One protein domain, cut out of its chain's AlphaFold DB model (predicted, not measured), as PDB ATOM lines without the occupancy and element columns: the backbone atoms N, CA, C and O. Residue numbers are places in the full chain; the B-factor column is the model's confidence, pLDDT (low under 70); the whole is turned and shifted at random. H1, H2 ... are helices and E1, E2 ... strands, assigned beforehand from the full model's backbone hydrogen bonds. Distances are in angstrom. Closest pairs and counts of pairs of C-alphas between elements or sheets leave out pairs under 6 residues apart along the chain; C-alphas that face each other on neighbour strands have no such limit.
ATOM      1  N   HIS A  31      10.469 -29.470  50.020       29.02
ATOM      2  CA  HIS A  31      11.792 -29.538  49.405       29.02
ATOM      3  C   HIS A  31      12.026 -28.285  48.562       29.02
ATOM      4  O   HIS A  31      11.291 -28.041  47.606       29.02
ATOM      5  N   ILE A  32      13.059 -27.517  48.899       35.16
ATOM      6  CA  ILE A  32      13.512 -26.376  48.099       35.16
ATOM      7  C   ILE A  32      14.876 -26.716  47.486       35.16
ATOM      8  O   ILE A  32      15.811 -27.065  48.210       35.16
ATOM      9  N   ASN A  33      14.977 -26.620  46.158       35.97
ATOM     10  CA  ASN A  33      16.228 -26.768  45.416       35.97
ATOM     11  C   ASN A  33      16.695 -25.387  44.954       35.97
ATOM     12  O   ASN A  33      16.015 -24.759  44.145       35.97
ATOM     13  N   TYR A  34      17.859 -24.949  45.432       41.91
ATOM     14  CA  TYR A  34      18.551 -23.788  44.874       41.91
ATOM     15  C   TYR A  34      19.710 -24.279  44.012       41.91
ATOM     16  O   TYR A  34      20.613 -24.962  44.505       41.91
ATOM     17  N   VAL A  35      19.674 -23.933  42.729       40.78
ATOM     18  CA  VAL A  35      20.812 -24.091  41.823       40.78
ATOM     19  C   VAL A  35      21.376 -22.697  41.599       40.78
ATOM     20  O   VAL A  35      20.694 -21.838  41.042       40.78
ATOM     21  N   ILE A  36      22.594 -22.458  42.082       40.31
ATOM     22  CA  ILE A  36      23.336 -21.237  41.772       40.31
ATOM     23  C   ILE A  36      24.306 -21.613  40.655       40.31
ATOM     24  O   ILE A  36      25.311 -22.283  40.893       40.31
ATOM     25  N   GLU A  37      23.939 -21.244  39.430       42.22
ATOM     26  CA  GLU A  37      24.784 -21.396  38.247       42.22
ATOM     27  C   GLU A  37      25.655 -20.150  38.092       42.22
ATOM     28  O   GLU A  37      25.148 -19.020  38.062       42.22
ATOM     29  N   GLU A  38      26.965 -20.364  37.998       42.72
ATOM     30  CA  GLU A  38      27.895 -19.341  37.542       42.72
ATOM     31  C   GLU A  38      28.231 -19.579  36.081       42.72
ATOM     32  O   GLU A  38      28.879 -20.561  35.709       42.72
ATOM     33  N   ASP A  39      27.722 -18.664  35.264       38.94
ATOM     34  CA  ASP A  39      27.881 -18.650  33.825       38.94
ATOM     35  C   ASP A  39      28.956 -17.627  33.442       38.94
ATOM     36  O   ASP A  39      28.794 -16.414  33.603       38.94
ATOM     37  N   LEU A  40      30.018 -18.101  32.796       31.14
ATOM     38  CA  LEU A  40      30.718 -17.279  31.816       31.14
ATOM     39  C   LEU A  40      29.775 -17.156  30.601       31.14
ATOM     40  O   LEU A  40      29.486 -18.160  29.960       31.14
ATOM     41  N   ILE A  41      29.328 -15.949  30.223       36.62
ATOM     42  CA  ILE A  41      28.636 -15.662  28.941       36.62
ATOM     43  C   ILE A  41      29.477 -14.687  28.116       36.62
ATOM     44  O   ILE A  41      29.882 -13.646  28.611       36.62
ATOM     45  N   ILE A  42      29.751 -15.090  26.873       32.84
ATOM     46  CA  ILE A  42      30.402 -14.403  25.738       32.84
ATOM     47  C   ILE A  42      30.089 -15.302  24.535       32.84
ATOM     48  O   ILE A  42      30.370 -16.508  24.598       32.84
ATOM     49  N   ASP A  43      29.436 -14.713  23.543       41.34
ATOM     50  CA  ASP A  43      28.657 -15.333  22.473       41.34
ATOM     51  C   ASP A  43      29.445 -16.231  21.501       41.34
ATOM     52  O   ASP A  43      30.618 -15.985  21.230       41.34
ATOM     53  N   ASP A  44      28.750 -17.281  21.034       39.81
ATOM     54  CA  ASP A  44      28.897 -18.060  19.782       39.81
ATOM     55  C   ASP A  44      28.627 -19.558  20.020       39.81
ATOM     56  O   ASP A  44      29.539 -20.385  20.165       39.81
ATOM     57  N   LEU A  45      27.343 -19.940  20.026       36.56
ATOM     58  CA  LEU A  45      26.932 -21.340  19.898       36.56
ATOM     59  C   LEU A  45      26.108 -21.542  18.614       36.56
ATOM     60  O   LEU A  45      25.103 -20.856  18.429       36.56
ATOM     61  N   PRO A  46      26.510 -22.482  17.732       36.78
ATOM     62  CA  PRO A  46      25.757 -22.825  16.531       36.78
ATOM     63  C   PRO A  46      24.474 -23.594  16.878       36.78
ATOM     64  O   PRO A  46      24.419 -24.327  17.868       36.78
ATOM     65  N   GLU A  47      23.448 -23.418  16.044       34.91
ATOM     66  CA  GLU A  47      22.117 -24.010  16.205       34.91
ATOM     67  C   GLU A  47      22.158 -25.545  16.206       34.91
ATOM     68  O   GLU A  47      22.698 -26.187  15.307       34.91
ATOM     69  N   GLY A  48      21.571 -26.136  17.245       36.53
ATOM     70  CA  GLY A  48      21.418 -27.575  17.417       36.53
ATOM     71  C   GLY A  48      20.654 -27.879  18.704       36.53
ATOM     72  O   GLY A  48      20.667 -27.064  19.625       36.53
ATOM     73  N   ALA A  49      20.017 -29.053  18.769       32.84
ATOM     74  CA  ALA A  49      19.001 -29.476  19.752       32.84
ATOM     75  C   ALA A  49      19.337 -29.286  21.254       32.84
ATOM     76  O   ALA A  49      18.459 -29.392  22.107       32.84
ATOM     77  N   GLY A  50      20.591 -28.972  21.599       33.59
ATOM     78  CA  GLY A  50      20.970 -28.511  22.936       33.59
ATOM     79  C   GLY A  50      20.452 -27.106  23.269       33.59
ATOM     80  O   GLY A  50      20.069 -26.873  24.410       33.59
ATOM     81  N   ARG A  51      20.366 -26.191  22.290       39.25
ATOM     82  CA  ARG A  51      19.858 -24.820  22.472       39.25
ATOM     83  C   ARG A  51      18.371 -24.804  22.804       39.25
ATOM     84  O   ARG A  51      17.979 -23.989  23.619       39.25
ATOM     85  N   ASP A  52      17.563 -25.703  22.256       36.34
ATOM     86  CA  ASP A  52      16.114 -25.674  22.496       36.34
ATOM     87  C   ASP A  52      15.745 -26.250  23.867       36.34
ATOM     88  O   ASP A  52      14.862 -25.718  24.531       36.34
ATOM     89  N   ASN A  53      16.494 -27.241  24.367       38.00
ATOM     90  CA  ASN A  53      16.366 -27.693  25.756       38.00
ATOM     91  C   ASN A  53      16.965 -26.681  26.754       38.00
ATOM     92  O   ASN A  53      16.396 -26.466  27.822       38.00
ATOM     93  N   TYR A  54      18.068 -26.012  26.396       33.38
ATOM     94  CA  TYR A  54      18.720 -24.989  27.225       33.38
ATOM     95  C   TYR A  54      17.947 -23.656  27.233       33.38
ATOM     96  O   TYR A  54      17.824 -23.023  28.273       33.38
ATOM     97  N   LEU A  55      17.323 -23.255  26.120       36.09
ATOM     98  CA  LEU A  55      16.414 -22.107  26.049       36.09
ATOM     99  C   LEU A  55      15.022 -22.428  26.588       36.09
ATOM    100  O   LEU A  55      14.371 -21.514  27.072       36.09
ATOM    101  N   ALA A  56      14.559 -23.681  26.579       37.75
ATOM    102  CA  ALA A  56      13.365 -24.071  27.334       37.75
ATOM    103  C   ALA A  56      13.599 -23.993  28.856       37.75
ATOM    104  O   ALA A  56      12.677 -23.663  29.602       37.75
ATOM    105  N   LEU A  57      14.837 -24.225  29.308       35.97
ATOM    106  CA  LEU A  57      15.275 -23.974  30.685       35.97
ATOM    107  C   LEU A  57      15.460 -22.471  30.973       35.97
ATOM    108  O   LEU A  57      14.974 -22.003  31.995       35.97
ATOM    109  N   LEU A  58      16.051 -21.690  30.058       33.88
ATOM    110  CA  LEU A  58      16.254 -20.237  30.223       33.88
ATOM    111  C   LEU A  58      14.989 -19.384  30.009       33.88
ATOM    112  O   LEU A  58      14.872 -18.310  30.594       33.88
ATOM    113  N   ASN A  59      14.028 -19.829  29.191       37.59
ATOM    114  CA  ASN A  59      12.717 -19.176  29.050       37.59
ATOM    115  C   ASN A  59      11.800 -19.461  30.247       37.59
ATOM    116  O   ASN A  59      10.825 -18.739  30.444       37.59
ATOM    117  N   ASN A  60      12.161 -20.421  31.103       36.00
ATOM    118  CA  ASN A  60      11.758 -20.450  32.507       36.00
ATOM    119  C   ASN A  60      12.682 -19.505  33.298       36.00
ATOM    120  O   ASN A  60      13.524 -19.920  34.089       36.00
ATOM    121  N   LYS A  61      12.580 -18.207  32.995       33.78
ATOM    122  CA  LYS A  61      13.458 -17.160  33.528       33.78
ATOM    123  C   LYS A  61      13.429 -17.125  35.057       33.78
ATOM    124  O   LYS A  61      12.398 -16.816  35.648       33.78
ATOM    125  N   GLY A  62      14.606 -17.328  35.649       32.50
ATOM    126  CA  GLY A  62      14.868 -17.248  37.083       32.50
ATOM    127  C   GLY A  62      14.628 -18.594  37.747       32.50
ATOM    128  O   GLY A  62      13.577 -19.179  37.536       32.50
ATOM    129  N   ALA A  63      15.611 -19.090  38.505       36.16
ATOM    130  CA  ALA A  63      15.548 -20.306  39.316       36.16
ATOM    131  C   ALA A  63      14.104 -20.739  39.640       36.16
ATOM    132  O   ALA A  63      13.482 -20.228  40.576       36.16
ATOM    133  N   VAL A  64      13.543 -21.652  38.836       32.31
ATOM    134  CA  VAL A  64      12.182 -22.136  39.059       32.31
ATOM    135  C   VAL A  64      12.254 -23.067  40.251       32.31
ATOM    136  O   VAL A  64      12.431 -24.280  40.136       32.31
ATOM    137  N   THR A  65      12.074 -22.480  41.425       34.47
ATOM    138  CA  THR A  65      11.593 -23.223  42.573       34.47
ATOM    139  C   THR A  65      10.150 -23.584  42.244       34.47
ATOM    140  O   THR A  65       9.220 -22.844  42.557       34.47
ATOM    141  N   ARG A  66       9.930 -24.692  41.527       30.25
ATOM    142  CA  ARG A  66       8.575 -25.212  41.328       30.25
ATOM    143  C   ARG A  66       8.145 -25.824  42.656       30.25
ATOM    144  O   ARG A  66       8.342 -27.011  42.895       30.25
ATOM    145  N   ILE A  67       7.624 -24.987  43.549       35.38
ATOM    146  CA  ILE A  67       7.003 -25.458  44.782       35.38
ATOM    147  C   ILE A  67       5.575 -25.863  44.426       35.38
ATOM    148  O   ILE A  67       4.662 -25.044  44.389       35.38
ATOM    149  N   THR A  68       5.385 -27.137  44.096       30.66
ATOM    150  CA  THR A  68       4.050 -27.728  43.999       30.66
ATOM    151  C   THR A  68       3.540 -27.954  45.419       30.66
ATOM    152  O   THR A  68       4.031 -28.835  46.126       30.66
ATOM    153  N   PHE A  69       2.580 -27.143  45.863       36.41
ATOM    154  CA  PHE A  69       1.916 -27.343  47.149       36.41
ATOM    155  C   PHE A  69       0.719 -28.291  46.974       36.41
ATOM    156  O   PHE A  69      -0.062 -28.098  46.042       36.41
ATOM    157  N   PRO A  70       0.547 -29.312  47.833       31.42
ATOM    158  CA  PRO A  70      -0.660 -30.135  47.827       31.42
ATOM    159  C   PRO A  70      -1.916 -29.318  48.188       31.42
ATOM    160  O   PRO A  70      -1.844 -28.430  49.035       31.42
ATOM    161  N   ASP A  71      -3.072 -29.691  47.624       30.58
ATOM    162  CA  ASP A  71      -4.399 -29.036  47.729       30.58
ATOM    163  C   ASP A  71      -5.029 -28.935  49.143       30.58
ATOM    164  O   ASP A  71      -6.236 -28.740  49.293       30.58
ATOM    165  N   TRP A  72      -4.269 -29.083  50.228       35.16
ATOM    166  CA  TRP A  72      -4.834 -29.214  51.573       35.16
ATOM    167  C   TRP A  72      -4.102 -28.393  52.633       35.16
ATOM    168  O   TRP A  72      -3.428 -28.917  53.516       35.16
ATOM    169  N   VAL A  73      -4.405 -27.094  52.681       38.47
ATOM    170  CA  VAL A  73      -4.379 -26.343  53.949       38.47
ATOM    171  C   VAL A  73      -5.717 -26.570  54.669       38.47
ATOM    172  O   VAL A  73      -6.562 -25.692  54.788       38.47
ATOM    173  N   LYS A  74      -5.938 -27.808  55.126       38.22
ATOM    174  CA  LYS A  74      -6.993 -28.187  56.086       38.22
ATOM    175  C   LYS A  74      -6.377 -28.912  57.285       38.22
ATOM    176  O   LYS A  74      -6.827 -29.978  57.684       38.22
ATOM    177  N   TYR A  75      -5.326 -28.343  57.867       39.12
ATOM    178  CA  TYR A  75      -4.816 -28.803  59.159       39.12
ATOM    179  C   TYR A  75      -4.761 -27.629  60.129       39.12
ATOM    180  O   TYR A  75      -3.787 -26.885  60.192       39.12
ATOM    181  N   ALA A  76      -5.858 -27.470  60.867       33.44
ATOM    182  CA  ALA A  76      -5.957 -26.604  62.030       33.44
ATOM    183  C   ALA A  76      -5.217 -27.265  63.208       33.44
ATOM    184  O   ALA A  76      -5.623 -28.311  63.708       33.44
ATOM    185  N   GLY A  77      -4.101 -26.673  63.621       45.56
ATOM    186  CA  GLY A  77      -3.333 -27.044  64.809       45.56
ATOM    187  C   GLY A  77      -2.059 -26.202  64.901       45.56
ATOM    188  O   GLY A  77      -1.566 -25.753  63.871       45.56
ATOM    189  N   ASN A  78      -1.511 -26.003  66.106       49.34
ATOM    190  CA  ASN A  78      -0.288 -25.217  66.391       49.34
ATOM    191  C   ASN A  78       1.006 -25.857  65.831       49.34
ATOM    192  O   ASN A  78       2.016 -25.952  66.524       49.34
ATOM    193  N   LYS A  79       0.991 -26.367  64.597       51.34
ATOM    194  CA  LYS A  79       2.148 -27.009  63.972       51.34
ATOM    195  C   LYS A  79       3.026 -25.954  63.304       51.34
ATOM    196  O   LYS A  79       2.555 -25.158  62.495       51.34
ATOM    197  N   THR A  80       4.310 -25.967  63.640       50.84
ATOM    198  CA  THR A  80       5.348 -25.174  62.977       50.84
ATOM    199  C   THR A  80       5.824 -25.890  61.716       50.84
ATOM    200  O   THR A  80       6.079 -27.096  61.753       50.84
ATOM    201  N   PHE A  81       5.984 -25.159  60.615       56.00
ATOM    202  CA  PHE A  81       6.614 -25.686  59.406       56.00
ATOM    203  C   PHE A  81       8.136 -25.751  59.588       56.00
ATOM    204  O   PHE A  81       8.732 -24.853  60.182       56.00
ATOM    205  N   GLN A  82       8.764 -26.808  59.069       55.66
ATOM    206  CA  GLN A  82      10.217 -26.883  58.922       55.66
ATOM    207  C   GLN A  82      10.560 -26.982  57.440       55.66
ATOM    208  O   GLN A  82      10.062 -27.856  56.731       55.66
ATOM    209  N   TRP A  83      11.444 -26.099  56.992       61.09
ATOM    210  CA  TRP A  83      11.946 -26.082  55.627       61.09
ATOM    211  C   TRP A  83      13.173 -26.983  55.522       61.09
ATOM    212  O   TRP A  83      14.076 -26.908  56.355       61.09
ATOM    213  N   ARG A  84      13.199 -27.855  54.510       58.56
ATOM    214  CA  ARG A  84      14.352 -28.710  54.205       58.56
ATOM    215  C   ARG A  84      14.723 -28.523  52.740       58.56
ATOM    216  O   ARG A  84      13.861 -28.449  51.875       58.56
ATOM    217  N   GLY A  85      16.010 -28.444  52.446       61.97
ATOM    218  CA  GLY A  85      16.467 -28.206  51.085       61.97
ATOM    219  C   GLY A  85      17.920 -28.587  50.898       61.97
ATOM    220  O   GLY A  85      18.629 -28.884  51.861       61.97
ATOM    221  N   SER A  86      18.342 -28.576  49.642       61.62
ATOM    222  CA  SER A  86      19.741 -28.712  49.252       61.62
ATOM    223  C   SER A  86      20.114 -27.582  48.307       61.62
ATOM    224  O   SER A  86      19.306 -27.169  47.473       61.62
ATOM    225  N   ILE A  87      21.350 -27.110  48.438       69.56
ATOM    226  CA  ILE A  87      21.933 -26.103  47.556       69.56
ATOM    227  C   ILE A  87      23.026 -26.788  46.747       69.56
ATOM    228  O   ILE A  87      23.905 -27.439  47.314       69.56
ATOM    229  N   GLN A  88      22.957 -26.651  45.426       73.50
ATOM    230  CA  GLN A  88      24.001 -27.114  44.522       73.50
ATOM    231  C   GLN A  88      24.770 -25.909  43.984       73.50
ATOM    232  O   GLN A  88      24.180 -25.013  43.382       73.50
ATOM    233  N   ILE A  89      26.089 -25.923  44.187       74.75
ATOM    234  CA  ILE A  89      27.022 -24.942  43.631       74.75
ATOM    235  C   ILE A  89      27.876 -25.666  42.595       74.75
ATOM    236  O   ILE A  89      28.532 -26.666  42.907       74.75
ATOM    237  N   GLN A  90      27.849 -25.186  41.357       75.81
ATOM    238  CA  GLN A  90      28.545 -25.820  40.247       75.81
ATOM    239  C   GLN A  90      29.194 -24.778  39.343       75.81
ATOM    240  O   GLN A  90      28.569 -23.806  38.944       75.81
ATOM    241  N   THR A  91      30.443 -25.051  38.977       76.50
ATOM    242  CA  THR A  91      31.163 -24.325  37.932       76.50
ATOM    243  C   THR A  91      30.944 -25.035  36.600       76.50
ATOM    244  O   THR A  91      31.176 -26.248  36.515       76.50
ATOM    245  N   ILE A  92      30.554 -24.299  35.559       77.69
ATOM    246  CA  ILE A  92      30.402 -24.833  34.203       77.69
ATOM    247  C   ILE A  92      31.373 -24.108  33.271       77.69
ATOM    248  O   ILE A  92      31.240 -22.923  32.984       77.69
ATOM    249  N   TYR A  93      32.365 -24.840  32.763       72.25
ATOM    250  CA  TYR A  93      33.301 -24.292  31.786       72.25
ATOM    251  C   TYR A  93      32.705 -24.326  30.382       72.25
ATOM    252  O   TYR A  93      32.171 -25.343  29.934       72.25
ATOM    253  N   LYS A  94      32.892 -23.239  29.634       71.00
ATOM    254  CA  LYS A  94      32.590 -23.220  28.202       71.00
ATOM    255  C   LYS A  94      33.478 -24.158  27.394       71.00
ATOM    256  O   LYS A  94      34.600 -24.491  27.773       71.00
ATOM    257  N   ARG A  95      33.030 -24.460  26.171       74.19
ATOM    258  CA  ARG A  95      33.841 -25.129  25.146       74.19
ATOM    259  C   ARG A  95      35.178 -24.390  24.966       74.19
ATOM    260  O   ARG A  95      35.182 -23.209  24.637       74.19
ATOM    261  N   LYS A  96      36.293 -25.115  25.127       77.75
ATOM    262  CA  LYS A  96      37.699 -24.637  25.104       77.75
ATOM    263  C   LYS A  96      38.190 -23.917  26.368       77.75
ATOM    264  O   LYS A  96      39.403 -23.787  26.518       77.75
ATOM    265  N   ALA A  97      37.310 -23.508  27.282       79.62
ATOM    266  CA  ALA A  97      37.737 -23.101  28.615       79.62
ATOM    267  C   ALA A  97      38.121 -24.350  29.416       79.62
ATOM    268  O   ALA A  97      37.504 -25.408  29.286       79.62
ATOM    269  N   ASN A  98      39.173 -24.247  30.218       83.44
ATOM    270  CA  ASN A  98      39.582 -25.330  31.097       83.44
ATOM    271  C   ASN A  98      40.184 -24.760  32.381       83.44
ATOM    272  O   ASN A  98      40.790 -23.690  32.364       83.44
ATOM    273  N   ALA A  99      40.049 -25.510  33.473       84.50
ATOM    274  CA  ALA A  99      40.503 -25.114  34.805       84.50
ATOM    275  C   ALA A  99      42.017 -24.824  34.897       84.50
ATOM    276  O   ALA A  99      42.456 -24.137  35.817       84.50
ATOM    277  N   ASN A 100      42.818 -25.330  33.955       89.19
ATOM    278  CA  ASN A 100      44.271 -25.151  33.942       89.19
ATOM    279  C   ASN A 100      44.715 -23.935  33.114       89.19
ATOM    280  O   ASN A 100      45.879 -23.548  33.191       89.19
ATOM    281  N   GLY A 101      43.822 -23.340  32.316       87.56
ATOM    282  CA  GLY A 101      44.102 -22.107  31.584       87.56
ATOM    283  C   GLY A 101      44.332 -20.947  32.547       87.56
ATOM    284  O   GLY A 101      43.879 -20.996  33.686       87.56
ATOM    285  N   TYR A 102      45.034 -19.904  32.111       93.19
ATOM    286  CA  TYR A 102      45.204 -18.695  32.918       93.19
ATOM    287  C   TYR A 102      43.883 -17.940  33.068       93.19
ATOM    288  O   TYR A 102      43.088 -17.887  32.127       93.19
ATOM    289  N   SER A 103      43.664 -17.345  34.241       93.25
ATOM    290  CA  SER A 103      42.528 -16.452  34.432       93.25
ATOM    291  C   SER A 103      42.759 -15.152  33.665       93.25
ATOM    292  O   SER A 103      43.815 -14.529  33.771       93.25
ATOM    293  N   CYS A 104      41.769 -14.728  32.881       93.94
ATOM    294  CA  CYS A 104      41.871 -13.489  32.115       93.94
ATOM    295  C   CYS A 104      41.569 -12.244  32.952       93.94
ATOM    296  O   CYS A 104      41.985 -11.163  32.538       93.94
ATOM    297  N   TYR A 105      40.851 -12.379  34.072       95.25
ATOM    298  CA  TYR A 105      40.422 -11.281  34.938       95.25
ATOM    299  C   TYR A 105      40.170 -11.753  36.385       95.25
ATOM    300  O   TYR A 105      40.209 -12.947  36.672       95.25
ATOM    301  N   GLY A 106      39.913 -10.827  37.311       97.31
ATOM    302  CA  GLY A 106      39.486 -11.152  38.670       97.31
ATOM    303  C   GLY A 106      40.559 -11.865  39.497       97.31
ATOM    304  O   GLY A 106      41.770 -11.693  39.297       97.31
ATOM    305  N   ARG A 107      40.126 -12.724  40.424       97.38
ATOM    306  CA  ARG A 107      41.017 -13.654  41.128       97.38
ATOM    307  C   ARG A 107      41.770 -14.510  40.125       97.38
ATOM    308  O   ARG A 107      41.256 -14.893  39.078       97.38
ATOM    309  N   GLY A 108      43.037 -14.734  40.434       95.56
ATOM    310  CA  GLY A 108      44.009 -15.259  39.489       95.56
ATOM    311  C   GLY A 108      44.902 -14.187  38.888       95.56
ATOM    312  O   GLY A 108      46.041 -14.482  38.555       95.56
ATOM    313  N   THR A 109      44.449 -12.933  38.825       96.62
ATOM    314  CA  THR A 109      45.203 -11.832  38.198       96.62
ATOM    315  C   THR A 109      45.761 -10.811  39.190       96.62
ATOM    316  O   THR A 109      46.475  -9.888  38.796       96.62
ATOM    317  N   THR A 110      45.466 -10.951  40.487       96.56
ATOM    318  CA  THR A 110      46.058 -10.076  41.509       96.56
ATOM    319  C   THR A 110      47.542 -10.401  41.706       96.56
ATOM    320  O   THR A 110      47.986 -11.528  41.483       96.56
ATOM    321  N   GLN A 111      48.330  -9.436  42.191       94.69
ATOM    322  CA  GLN A 111      49.737  -9.684  42.523       94.69
ATOM    323  C   GLN A 111      49.889 -10.787  43.585       94.69
ATOM    324  O   GLN A 111      50.792 -11.615  43.492       94.69
ATOM    325  N   GLY A 112      48.994 -10.817  44.579       94.69
ATOM    326  CA  GLY A 112      48.997 -11.840  45.624       94.69
ATOM    327  C   GLY A 112      48.729 -13.241  45.076       94.69
ATOM    328  O   GLY A 112      49.402 -14.188  45.480       94.69
ATOM    329  N   ASP A 113      47.800 -13.364  44.127       95.75
ATOM    330  CA  ASP A 113      47.518 -14.630  43.450       95.75
ATOM    331  C   ASP A 113      48.724 -15.066  42.589       95.75
ATOM    332  O   ASP A 113      49.154 -16.219  42.659       95.75
ATOM    333  N   ALA A 114      49.348 -14.131  41.860       93.12
ATOM    334  CA  ALA A 114      50.526 -14.394  41.030       93.12
ATOM    335  C   ALA A 114      51.735 -14.893  41.835       93.12
ATOM    336  O   ALA A 114      52.348 -15.896  41.469       93.12
ATOM    337  N   VAL A 115      52.047 -14.249  42.965       92.19
ATOM    338  CA  VAL A 115      53.142 -14.664  43.864       92.19
ATOM    339  C   VAL A 115      52.910 -16.073  44.419       92.19
ATOM    340  O   VAL A 115      53.862 -16.829  44.600       92.19
ATOM    341  N   LYS A 116      51.649 -16.454  44.651       93.25
ATOM    342  CA  LYS A 116      51.267 -17.786  45.143       93.25
ATOM    343  C   LYS A 116      51.120 -18.833  44.033       93.25
ATOM    344  O   LYS A 116      50.802 -19.980  44.331       93.25
ATOM    345  N   GLY A 117      51.313 -18.460  42.764       92.44
ATOM    346  CA  GLY A 117      51.065 -19.338  41.616       92.44
ATOM    347  C   GLY A 117      49.587 -19.689  41.407       92.44
ATOM    348  O   GLY A 117      49.272 -20.617  40.667       92.44
ATOM    349  N   GLN A 118      48.672 -18.959  42.039       96.06
ATOM    350  CA  GLN A 118      47.228 -19.171  41.978       96.06
ATOM    351  C   GLN A 118      46.630 -18.428  40.783       96.06
ATOM    352  O   GLN A 118      45.776 -17.581  40.955       96.06
ATOM    353  N   VAL A 119      47.114 -18.686  39.570       95.44
ATOM    354  CA  VAL A 119      46.842 -17.838  38.388       95.44
ATOM    355  C   VAL A 119      45.849 -18.431  37.389       95.44
ATOM    356  O   VAL A 119      45.607 -17.858  36.328       95.44
ATOM    357  N   THR A 120      45.296 -19.604  37.681       94.12
ATOM    358  CA  THR A 120      44.462 -20.334  36.725       94.12
ATOM    359  C   THR A 120      42.993 -19.925  36.798       94.12
ATOM    360  O   THR A 120      42.506 -19.451  37.823       94.12
ATOM    361  N   LEU A 121      42.257 -20.176  35.718       87.75
ATOM    362  CA  LEU A 121      40.806 -20.075  35.671       87.75
ATOM    363  C   LEU A 121      40.176 -20.997  36.723       87.75
ATOM    364  O   LEU A 121      39.275 -20.589  37.432       87.75
ATOM    365  N   GLY A 122      40.704 -22.204  36.935       83.19
ATOM    366  CA  GLY A 122      40.201 -23.095  37.984       83.19
ATOM    367  C   GLY A 122      40.316 -22.515  39.395       83.19
ATOM    368  O   GLY A 122      39.458 -22.772  40.234       83.19
ATOM    369  N   PHE A 123      41.344 -21.703  39.658       93.62
ATOM    370  CA  PHE A 123      41.452 -20.969  40.914       93.62
ATOM    371  C   PHE A 123      40.430 -19.828  41.011       93.62
ATOM    372  O   PHE A 123      39.840 -19.638  42.073       93.62
ATOM    373  N   HIS A 124      40.199 -19.103  39.916       93.12
ATOM    374  CA  HIS A 124      39.160 -18.076  39.831       93.12
ATOM    375  C   HIS A 124      37.775 -18.653  40.174       93.12
ATOM    376  O   HIS A 124      37.143 -18.213  41.131       93.12
ATOM    377  N   GLU A 125      37.379 -19.737  39.504       87.81
ATOM    378  CA  GLU A 125      36.098 -20.414  39.746       87.81
ATOM    379  C   GLU A 125      36.000 -21.040  41.150       87.81
ATOM    380  O   GLU A 125      34.928 -21.130  41.752       87.81
ATOM    381  N   TRP A 126      37.128 -21.491  41.711       87.94
ATOM    382  CA  TRP A 126      37.169 -21.948  43.101       87.94
ATOM    383  C   TRP A 126      36.901 -20.800  44.083       87.94
ATOM    384  O   TRP A 126      36.193 -21.012  45.068       87.94
ATOM    385  N   CYS A 127      37.417 -19.594  43.817       91.19
ATOM    386  CA  CYS A 127      37.187 -18.426  44.671       91.19
ATOM    387  C   CYS A 127      35.702 -18.055  44.733       91.19
ATOM    388  O   CYS A 127      35.202 -17.781  45.821       91.19
ATOM    389  N   HIS A 128      34.997 -18.101  43.602       89.38
ATOM    390  CA  HIS A 128      33.550 -17.906  43.568       89.38
ATOM    391  C   HIS A 128      32.792 -18.933  44.410       89.38
ATOM    392  O   HIS A 128      31.975 -18.591  45.265       89.38
ATOM    393  N   ARG A 129      33.107 -20.218  44.226       85.50
ATOM    394  CA  ARG A 129      32.490 -21.286  45.017       85.50
ATOM    395  C   ARG A 129      32.718 -21.090  46.509       85.50
ATOM    396  O   ARG A 129      31.787 -21.279  47.286       85.50
ATOM    397  N   GLN A 130      33.945 -20.750  46.898       87.88
ATOM    398  CA  GLN A 130      34.275 -20.506  48.296       87.88
ATOM    399  C   GLN A 130      33.481 -19.313  48.838       87.88
ATOM    400  O   GLN A 130      32.869 -19.445  49.891       87.88
ATOM    401  N   PHE A 131      33.395 -18.213  48.080       90.69
ATOM    402  CA  PHE A 131      32.573 -17.060  48.447       90.69
ATOM    403  C   PHE A 131      31.110 -17.457  48.690       90.69
ATOM    404  O   PHE A 131      30.534 -17.079  49.707       90.69
ATOM    405  N   LEU A 132      30.506 -18.236  47.787       83.75
ATOM    406  CA  LEU A 132      29.115 -18.672  47.928       83.75
ATOM    407  C   LEU A 132      28.907 -19.565  49.155       83.75
ATOM    408  O   LEU A 132      27.903 -19.411  49.847       83.75
ATOM    409  N   VAL A 133      29.835 -20.486  49.435       83.94
ATOM    410  CA  VAL A 133      29.782 -21.328  50.641       83.94
ATOM    411  C   VAL A 133      29.836 -20.464  51.897       83.94
ATOM    412  O   VAL A 133      28.952 -20.594  52.739       83.94
ATOM    413  N   ASP A 134      30.808 -19.556  51.985       87.81
ATOM    414  CA  ASP A 134      30.986 -18.679  53.148       87.81
ATOM    415  C   ASP A 134      29.756 -17.772  53.337       87.81
ATOM    416  O   ASP A 134      29.206 -17.657  54.432       87.81
ATOM    417  N   TYR A 135      29.243 -17.194  52.246       87.38
ATOM    418  CA  TYR A 135      28.055 -16.346  52.291       87.38
ATOM    419  C   TYR A 135      26.821 -17.109  52.783       87.38
ATOM    420  O   TYR A 135      26.075 -16.579  53.601       87.38
ATOM    421  N   LEU A 136      26.606 -18.346  52.322       86.38
ATOM    422  CA  LEU A 136      25.474 -19.183  52.737       86.38
ATOM    423  C   LEU A 136      25.576 -19.662  54.193       86.38
ATOM    424  O   LEU A 136      24.541 -19.898  54.820       86.38
ATOM    425  N   GLU A 137      26.791 -19.824  54.726       86.56
ATOM    426  CA  GLU A 137      27.015 -20.156  56.138       86.56
ATOM    427  C   GLU A 137      26.682 -18.961  57.051       86.56
ATOM    428  O   GLU A 137      26.025 -19.146  58.079       86.56
ATOM    429  N   ASP A 138      27.039 -17.741  56.638       93.12
ATOM    430  CA  ASP A 138      26.842 -16.519  57.431       93.12
ATOM    431  C   ASP A 138      25.482 -15.832  57.210       93.12
ATOM    432  O   ASP A 138      24.993 -15.099  58.075       93.12
ATOM    433  N   HIS A 139      24.842 -16.064  56.063       89.62
ATOM    434  CA  HIS A 139      23.600 -15.406  55.661       89.62
ATOM    435  C   HIS A 139      22.546 -16.465  55.328       89.62
ATOM    436  O   HIS A 139      22.462 -16.908  54.181       89.62
ATOM    437  N   PRO A 140      21.702 -16.874  56.290       86.00
ATOM    438  CA  PRO A 140      20.647 -17.843  56.031       86.00
ATOM    439  C   PRO A 140      19.731 -17.404  54.885       86.00
ATOM    440  O   PRO A 140      19.384 -16.226  54.765       86.00
ATOM    441  N   LEU A 141      19.298 -18.366  54.070       82.75
ATOM    442  CA  LEU A 141      18.312 -18.120  53.022       82.75
ATOM    443  C   LEU A 141      17.025 -17.525  53.618       82.75
ATOM    444  O   LEU A 141      16.593 -17.955  54.695       82.75
ATOM    445  N   PRO A 142      16.358 -16.587  52.918       84.44
ATOM    446  CA  PRO A 142      15.021 -16.180  53.311       84.44
ATOM    447  C   PRO A 142      14.109 -17.407  53.256       84.44
ATOM    448  O   PRO A 142      14.204 -18.221  52.342       84.44
ATOM    449  N   LEU A 143      13.223 -17.545  54.238       80.88
ATOM    450  CA  LEU A 143      12.221 -18.608  54.280       80.88
ATOM    451  C   LEU A 143      10.828 -17.989  54.444       80.88
ATOM    452  O   LEU A 143      10.702 -16.944  55.102       80.88
ATOM    453  N   PRO A 144       9.773 -18.607  53.882       77.81
ATOM    454  CA  PRO A 144       8.413 -18.182  54.156       77.81
ATOM    455  C   PRO A 144       8.017 -18.550  55.593       77.81
ATOM    456  O   PRO A 144       8.315 -19.639  56.095       77.81
ATOM    457  N   VAL A 145       7.302 -17.651  56.258       84.25
ATOM    458  CA  VAL A 145       6.800 -17.796  57.627       84.25
ATOM    459  C   VAL A 145       5.351 -18.265  57.577       84.25
ATOM    460  O   VAL A 145       4.427 -17.558  57.974       84.25
ATOM    461  N   LEU A 146       5.139 -19.478  57.073       76.38
ATOM    462  CA  LEU A 146       3.801 -20.059  56.983       76.38
ATOM    463  C   LEU A 146       3.290 -20.478  58.365       76.38
ATOM    464  O   LEU A 146       4.045 -20.974  59.205       76.38
ATOM    465  N   LYS A 147       1.988 -20.297  58.598       73.88
ATOM    466  CA  LYS A 147       1.306 -20.702  59.833       73.88
ATOM    467  C   LYS A 147      -0.019 -21.375  59.505       73.88
ATOM    468  O   LYS A 147      -0.737 -20.958  58.599       73.88
ATOM    469  N   ALA A 148      -0.358 -22.416  60.260       72.19
ATOM    470  CA  ALA A 148      -1.682 -23.017  60.182       72.19
ATOM    471  C   ALA A 148      -2.755 -21.979  60.553       72.19
ATOM    472  O   ALA A 148      -2.576 -21.212  61.499       72.19
ATOM    473  N   GLY A 149      -3.860 -21.966  59.809       69.12
ATOM    474  CA  GLY A 149      -4.942 -20.998  60.008       69.12
ATOM    475  C   GLY A 149      -4.736 -19.647  59.317       69.12
ATOM    476  O   GLY A 149      -5.584 -18.777  59.490       69.12
ATOM    477  N   MET A 150      -3.667 -19.469  58.527       72.31
ATOM    478  CA  MET A 150      -3.568 -18.326  57.616       72.31
ATOM    479  C   MET A 150      -4.773 -18.284  56.669       72.31
ATOM    480  O   MET A 150      -5.169 -19.312  56.115       72.31
ATOM    481  N   THR A 151      -5.337 -17.094  56.463       81.38
ATOM    482  CA  THR A 151      -6.297 -16.863  55.378       81.38
ATOM    483  C   THR A 151      -5.594 -16.967  54.024       81.38
ATOM    484  O   THR A 151      -4.365 -16.898  53.934       81.38
ATOM    485  N   GLN A 152      -6.367 -17.108  52.947       74.44
ATOM    486  CA  GLN A 152      -5.816 -17.101  51.591       74.44
ATOM    487  C   GLN A 152      -5.035 -15.809  51.298       74.44
ATOM    488  O   GLN A 152      -3.961 -15.873  50.703       74.44
ATOM    489  N   ASP A 153      -5.533 -14.665  51.769       74.44
ATOM    490  CA  ASP A 153      -4.868 -13.371  51.595       74.44
ATOM    491  C   ASP A 153      -3.553 -13.305  52.379       74.44
ATOM    492  O   ASP A 153      -2.525 -12.964  51.804       74.44
ATOM    493  N   GLN A 154      -3.539 -13.745  53.643       77.69
ATOM    494  CA  GLN A 154      -2.312 -13.807  54.451       77.69
ATOM    495  C   GLN A 154      -1.255 -14.720  53.827       77.69
ATOM    496  O   GLN A 154      -0.066 -14.410  53.842       77.69
ATOM    497  N   PHE A 155      -1.682 -15.857  53.275       77.50
ATOM    498  CA  PHE A 155      -0.788 -16.758  52.560       77.50
ATOM    499  C   PHE A 155      -0.211 -16.090  51.310       77.50
ATOM    500  O   PHE A 155       0.998 -16.139  51.089       77.50
ATOM    501  N   LYS A 156      -1.057 -15.444  50.501       79.19
ATOM    502  CA  LYS A 156      -0.633 -14.738  49.289       79.19
ATOM    503  C   LYS A 156       0.369 -13.627  49.614       79.19
ATOM    504  O   LYS A 156       1.437 -13.589  49.010       79.19
ATOM    505  N   GLU A 157       0.062 -12.780  50.594       83.06
ATOM    506  CA  GLU A 157       0.949 -11.709  51.060       83.06
ATOM    507  C   GLU A 157       2.307 -12.251  51.528       83.06
ATOM    508  O   GLU A 157       3.356 -11.691  51.200       83.06
ATOM    509  N   GLU A 158       2.306 -13.366  52.264       83.19
ATOM    510  CA  GLU A 158       3.530 -14.001  52.748       83.19
ATOM    511  C   GLU A 158       4.378 -14.576  51.606       83.19
ATOM    512  O   GLU A 158       5.603 -14.439  51.616       83.19
ATOM    513  N   MET A 159       3.748 -15.167  50.592       81.88
ATOM    514  CA  MET A 159       4.459 -15.659  49.412       81.88
ATOM    515  C   MET A 159       5.045 -14.516  48.578       81.88
ATOM    516  O   MET A 159       6.198 -14.606  48.165       81.88
ATOM    517  N   GLU A 160       4.318 -13.409  48.409       81.94
ATOM    518  CA  GLU A 160       4.839 -12.210  47.741       81.94
ATOM    519  C   GLU A 160       6.013 -11.583  48.519       81.94
ATOM    520  O   GLU A 160       6.997 -11.126  47.930       81.94
ATOM    521  N   ARG A 161       5.943 -11.557  49.858       93.19
ATOM    522  CA  ARG A 161       7.059 -11.122  50.716       93.19
ATOM    523  C   ARG A 161       8.275 -12.024  50.524       93.19
ATOM    524  O   ARG A 161       9.387 -11.516  50.366       93.19
ATOM    525  N   PHE A 162       8.068 -13.338  50.569       82.00
ATOM    526  CA  PHE A 162       9.125 -14.325  50.394       82.00
ATOM    527  C   PHE A 162       9.796 -14.201  49.022       82.00
ATOM    528  O   PHE A 162      11.021 -14.164  48.965       82.00
ATOM    529  N   GLU A 163       9.026 -14.054  47.944       80.75
ATOM    530  CA  GLU A 163       9.546 -13.868  46.585       80.75
ATOM    531  C   GLU A 163      10.447 -12.628  46.489       80.75
ATOM    532  O   GLU A 163      11.586 -12.717  46.025       80.75
ATOM    533  N   ARG A 164      10.002 -11.480  47.021       84.56
ATOM    534  CA  ARG A 164      10.834 -10.264  47.077       84.56
ATOM    535  C   ARG A 164      12.123 -10.480  47.870       84.56
ATOM    536  O   ARG A 164      13.184 -10.035  47.437       84.56
ATOM    537  N   ALA A 165      12.040 -11.154  49.017       82.44
ATOM    538  CA  ALA A 165      13.204 -11.439  49.851       82.44
ATOM    539  C   ALA A 165      14.192 -12.389  49.152       82.44
ATOM    540  O   ALA A 165      15.398 -12.164  49.216       82.44
ATOM    541  N   ALA A 166      13.695 -13.412  48.456       80.94
ATOM    542  CA  ALA A 166      14.510 -14.342  47.680       80.94
ATOM    543  C   ALA A 166      15.224 -13.639  46.517       80.94
ATOM    544  O   ALA A 166      16.425 -13.832  46.337       80.94
ATOM    545  N   HIS A 167      14.525 -12.771  45.781       80.62
ATOM    546  CA  HIS A 167      15.143 -11.965  44.727       80.62
ATOM    547  C   HIS A 167      16.209 -11.012  45.265       80.62
ATOM    548  O   HIS A 167      17.274 -10.888  44.666       80.62
ATOM    549  N   GLU A 168      15.951 -10.342  46.388       85.56
ATOM    550  CA  GLU A 168      16.942  -9.446  46.983       85.56
ATOM    551  C   GLU A 168      18.183 -10.197  47.468       85.56
ATOM    552  O   GLU A 168      19.307  -9.733  47.264       85.56
ATOM    553  N   TYR A 169      17.985 -11.378  48.054       84.50
ATOM    554  CA  TYR A 169      19.072 -12.251  48.470       84.50
ATOM    555  C   TYR A 169      19.943 -12.668  47.274       84.50
ATOM    556  O   TYR A 169      21.159 -12.487  47.328       84.50
ATOM    557  N   ASP A 170      19.336 -13.145  46.175       82.12
ATOM    558  CA  ASP A 170      20.052 -13.533  44.945       82.12
ATOM    559  C   ASP A 170      20.827 -12.355  44.332       82.12
ATOM    560  O   ASP A 170      22.022 -12.465  44.049       82.12
ATOM    561  N   ARG A 171      20.191 -11.183  44.199       82.44
ATOM    562  CA  ARG A 171      20.872  -9.978  43.692       82.44
ATOM    563  C   ARG A 171      22.066  -9.589  44.554       82.44
ATOM    564  O   ARG A 171      23.115  -9.215  44.028       82.44
ATOM    565  N   THR A 172      21.902  -9.659  45.873       87.06
ATOM    566  CA  THR A 172      22.947  -9.281  46.825       87.06
ATOM    567  C   THR A 172      24.128 -10.234  46.749       87.06
ATOM    568  O   THR A 172      25.257  -9.767  46.594       87.06
ATOM    569  N   VAL A 173      23.887 -11.549  46.800       85.31
ATOM    570  CA  VAL A 173      24.970 -12.538  46.761       85.31
ATOM    571  C   VAL A 173      25.724 -12.482  45.434       85.31
ATOM    572  O   VAL A 173      26.950 -12.458  45.451       85.31
ATOM    573  N   ARG A 174      25.027 -12.343  44.295       85.38
ATOM    574  CA  ARG A 174      25.664 -12.199  42.975       85.38
ATOM    575  C   ARG A 174      26.568 -10.979  42.915       85.38
ATOM    576  O   ARG A 174      27.742 -11.102  42.582       85.38
ATOM    577  N   ARG A 175      26.051  -9.814  43.314       91.19
ATOM    578  CA  ARG A 175      26.825  -8.568  43.313       91.19
ATOM    579  C   ARG A 175      28.066  -8.670  44.198       91.19
ATOM    580  O   ARG A 175      29.135  -8.229  43.796       91.19
ATOM    581  N   LEU A 176      27.931  -9.199  45.414       93.44
ATOM    582  CA  LEU A 176      29.060  -9.309  46.341       93.44
ATOM    583  C   LEU A 176      30.099 -10.329  45.860       93.44
ATOM    584  O   LEU A 176      31.297 -10.088  46.009       93.44
ATOM    585  N   ASN A 177      29.650 -11.423  45.251       91.75
ATOM    586  CA  ASN A 177      30.510 -12.430  44.647       91.75
ATOM    587  C   ASN A 177      31.325 -11.846  43.481       91.75
ATOM    588  O   ASN A 177      32.551 -11.931  43.484       91.75
ATOM    589  N   GLU A 178      30.667 -11.154  42.545       91.06
ATOM    590  CA  GLU A 178      31.326 -10.434  41.446       91.06
ATOM    591  C   GLU A 178      32.335  -9.406  41.982       91.06
ATOM    592  O   GLU A 178      33.486  -9.360  41.555       91.06
ATOM    593  N   GLN A 179      31.949  -8.612  42.983       96.19
ATOM    594  CA  GLN A 179      32.842  -7.625  43.596       96.19
ATOM    595  C   GLN A 179      34.076  -8.262  44.250       96.19
ATOM    596  O   GLN A 179      35.161  -7.683  44.211       96.19
ATOM    597  N   SER A 180      33.915  -9.441  44.848       95.81
ATOM    598  CA  SER A 180      34.980 -10.126  45.588       95.81
ATOM    599  C   SER A 180      35.901 -10.945  44.686       95.81
ATOM    600  O   SER A 180      37.064 -11.173  45.038       95.81
ATOM    601  N   VAL A 181      35.389 -11.407  43.543       94.56
ATOM    602  CA  VAL A 181      36.083 -12.370  42.685       94.56
ATOM    603  C   VAL A 181      36.384 -11.811  41.297       94.56
ATOM    604  O   VAL A 181      37.534 -11.874  40.871       94.56
ATOM    605  N   ASP A 182      35.416 -11.200  40.622       91.88
ATOM    606  CA  ASP A 182      35.548 -10.717  39.240       91.88
ATOM    607  C   ASP A 182      36.179  -9.329  39.133       91.88
ATOM    608  O   ASP A 182      36.925  -9.037  38.193       91.88
ATOM    609  N   GLU A 183      35.886  -8.456  40.093       96.94
ATOM    610  CA  GLU A 183      36.229  -7.031  40.032       96.94
ATOM    611  C   GLU A 183      37.484  -6.668  40.844       96.94
ATOM    612  O   GLU A 183      37.673  -5.529  41.270       96.94
ATOM    613  N   VAL A 184      38.396  -7.629  41.011       97.56
ATOM    614  CA  VAL A 184      39.712  -7.440  41.641       97.56
ATOM    615  C   VAL A 184      40.851  -7.722  40.657       97.56
ATOM    616  O   VAL A 184      40.677  -8.419  39.662       97.56
ATOM    617  N   GLY A 185      42.047  -7.186  40.917       96.31
ATOM    618  CA  GLY A 185      43.192  -7.367  40.016       96.31
ATOM    619  C   GLY A 185      42.952  -6.721  38.647       96.31
ATOM    620  O   GLY A 185      42.655  -5.530  38.559       96.31
ATOM    621  N   HIS A 186      43.096  -7.492  37.568       96.81
ATOM    622  CA  HIS A 186      42.616  -7.095  36.246       96.81
ATOM    623  C   HIS A 186      41.120  -7.359  36.170       96.81
ATOM    624  O   HIS A 186      40.703  -8.492  35.990       96.81
ATOM    625  N   THR A 187      40.309  -6.328  36.351       97.38
ATOM    626  CA  THR A 187      38.880  -6.525  36.596       97.38
ATOM    627  C   THR A 187      38.104  -7.035  35.377       97.38
ATOM    628  O   THR A 187      38.465  -6.754  34.226       97.38
ATOM    629  N   ARG A 188      36.998  -7.754  35.616       93.94
ATOM    630  CA  ARG A 188      36.083  -8.213  34.560       93.94
ATOM    631  C   ARG A 188      35.551  -7.047  33.737       93.94
ATOM    632  O   ARG A 188      35.591  -7.115  32.510       93.94
ATOM    633  N   SER A 189      35.152  -5.948  34.374       94.00
ATOM    634  CA  SER A 189      34.725  -4.728  33.680       94.00
ATOM    635  C   SER A 189      35.769  -4.224  32.676       94.00
ATOM    636  O   SER A 189      35.433  -3.889  31.536       94.00
ATOM    637  N   ARG A 190      37.057  -4.241  33.042       94.19
ATOM    638  CA  ARG A 190      38.148  -3.877  32.126       94.19
ATOM    639  C   ARG A 190      38.314  -4.891  30.995       94.19
ATOM    640  O   ARG A 190      38.530  -4.496  29.846       94.19
ATOM    641  N   TYR A 191      38.238  -6.184  31.298       91.56
ATOM    642  CA  TYR A 191      38.302  -7.237  30.288       91.56
ATOM    643  C   TYR A 191      37.163  -7.104  29.266       91.56
ATOM    644  O   TYR A 191      37.439  -7.084  28.071       91.56
ATOM    645  N   VAL A 192      35.919  -6.909  29.711       90.38
ATOM    646  CA  VAL A 192      34.747  -6.731  28.835       90.38
ATOM    647  C   VAL A 192      34.928  -5.533  27.901       90.38
ATOM    648  O   VAL A 192      34.676  -5.649  26.703       90.38
ATOM    649  N   GLN A 193      35.422  -4.404  28.416       92.69
ATOM    650  CA  GLN A 193      35.646  -3.196  27.613       92.69
ATOM    651  C   GLN A 193      36.762  -3.357  26.575       92.69
ATOM    652  O   GLN A 193      36.680  -2.799  25.484       92.69
ATOM    653  N   THR A 194      37.830  -4.074  26.918       93.25
ATOM    654  CA  THR A 194      39.050  -4.115  26.095       93.25
ATOM    655  C   THR A 194      39.186  -5.377  25.257       93.25
ATOM    656  O   THR A 194      39.985  -5.390  24.323       93.25
ATOM    657  N   GLN A 195      38.459  -6.441  25.609       91.69
ATOM    658  CA  GLN A 195      38.622  -7.801  25.088       91.69
ATOM    659  C   GLN A 195      40.069  -8.317  25.204       91.69
ATOM    660  O   GLN A 195      40.513  -9.172  24.437       91.69
TER     661      GLN A 195
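This is residues 31 to 195 of the 205 residues of an uncharacterized protein of Pyrinomonadaceae bacterium (UniProt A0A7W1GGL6). A two-stranded parallel ribbon, E1 and E2, and a long helix, H4, both extend along a loose, elongated model, with helix H3 joining them by packing on E2 and on residues 173 to 181 of H4. Residues 46 to 61, which include H1, stick out on their own, while the short helices H2 and H5 lie toward the end of the model where H4 finishes. The printed part has 165 residues with five named helices and two named strands, in the order E1, H1, E2, H2, H3, H4, H5, and its class is mixed, helices and strands. It is loose, with a radius of gyration of the C-alphas of 20.3 A and spans of 62 by 40 by 24 A.

E1, residues 31 to 39, and E2, residues 82 to 92, are parallel neighbours at 20 degrees; N 88 and O 34 are 3.0 A apart and N 32 and O 84 are 3.2 A apart, within hydrogen-bond range. H1, residues 50 to 58, comes between them in the chain, a strand-helix-strand unit in which two parallel neighbour strands are joined through a helix; its crossover is left-handed. H2 is residues 111 to 115. H3, residues 121 to 138, comes closest to E2 at the C-alphas of Thr 91 and Glu 125, 6.6 A apart. E1 and H3 are near each other, with 5 pairs of C-alphas within 10 A. H4, residues 152 to 181, touches H3 with residues 173 to 181 alone, closest at the C-alphas of His 128 and Val 181, 6.2 A apart. H3 and H4 form a helical hairpin, with a steep tilt of 41 degrees, opposite ways. H4 is apart from both strands. H5, residues 188 to 194, is apart from H4, and H2 is apart from H3. In H1, H2, H3, H4 and H5 every O i to N i+4 pair is within hydrogen-bond range.

E1 begins at C-alpha 31, (11.792, -29.538, 49.405), and is 24.9 A long; H1 is 12.0 A and E2 32.0 A. H2 is 6.2 A and H3 26.1 A. H4 runs 43.1 A from C-alpha 152, (-5.816, -17.101, 51.591). H5, 9.9 A, ends at C-alpha 194, (39.050, -4.115, 26.095).

The two C-alphas farthest apart are those of Ala 76 and Val 115, 63.0 A. The printed part has no cut. The links H1 to E2, E2 to H2 and H3 to H4 are long. Mean pLDDT of the printed part is 70.6; residues 31 to 87 and residue 149 are under 70.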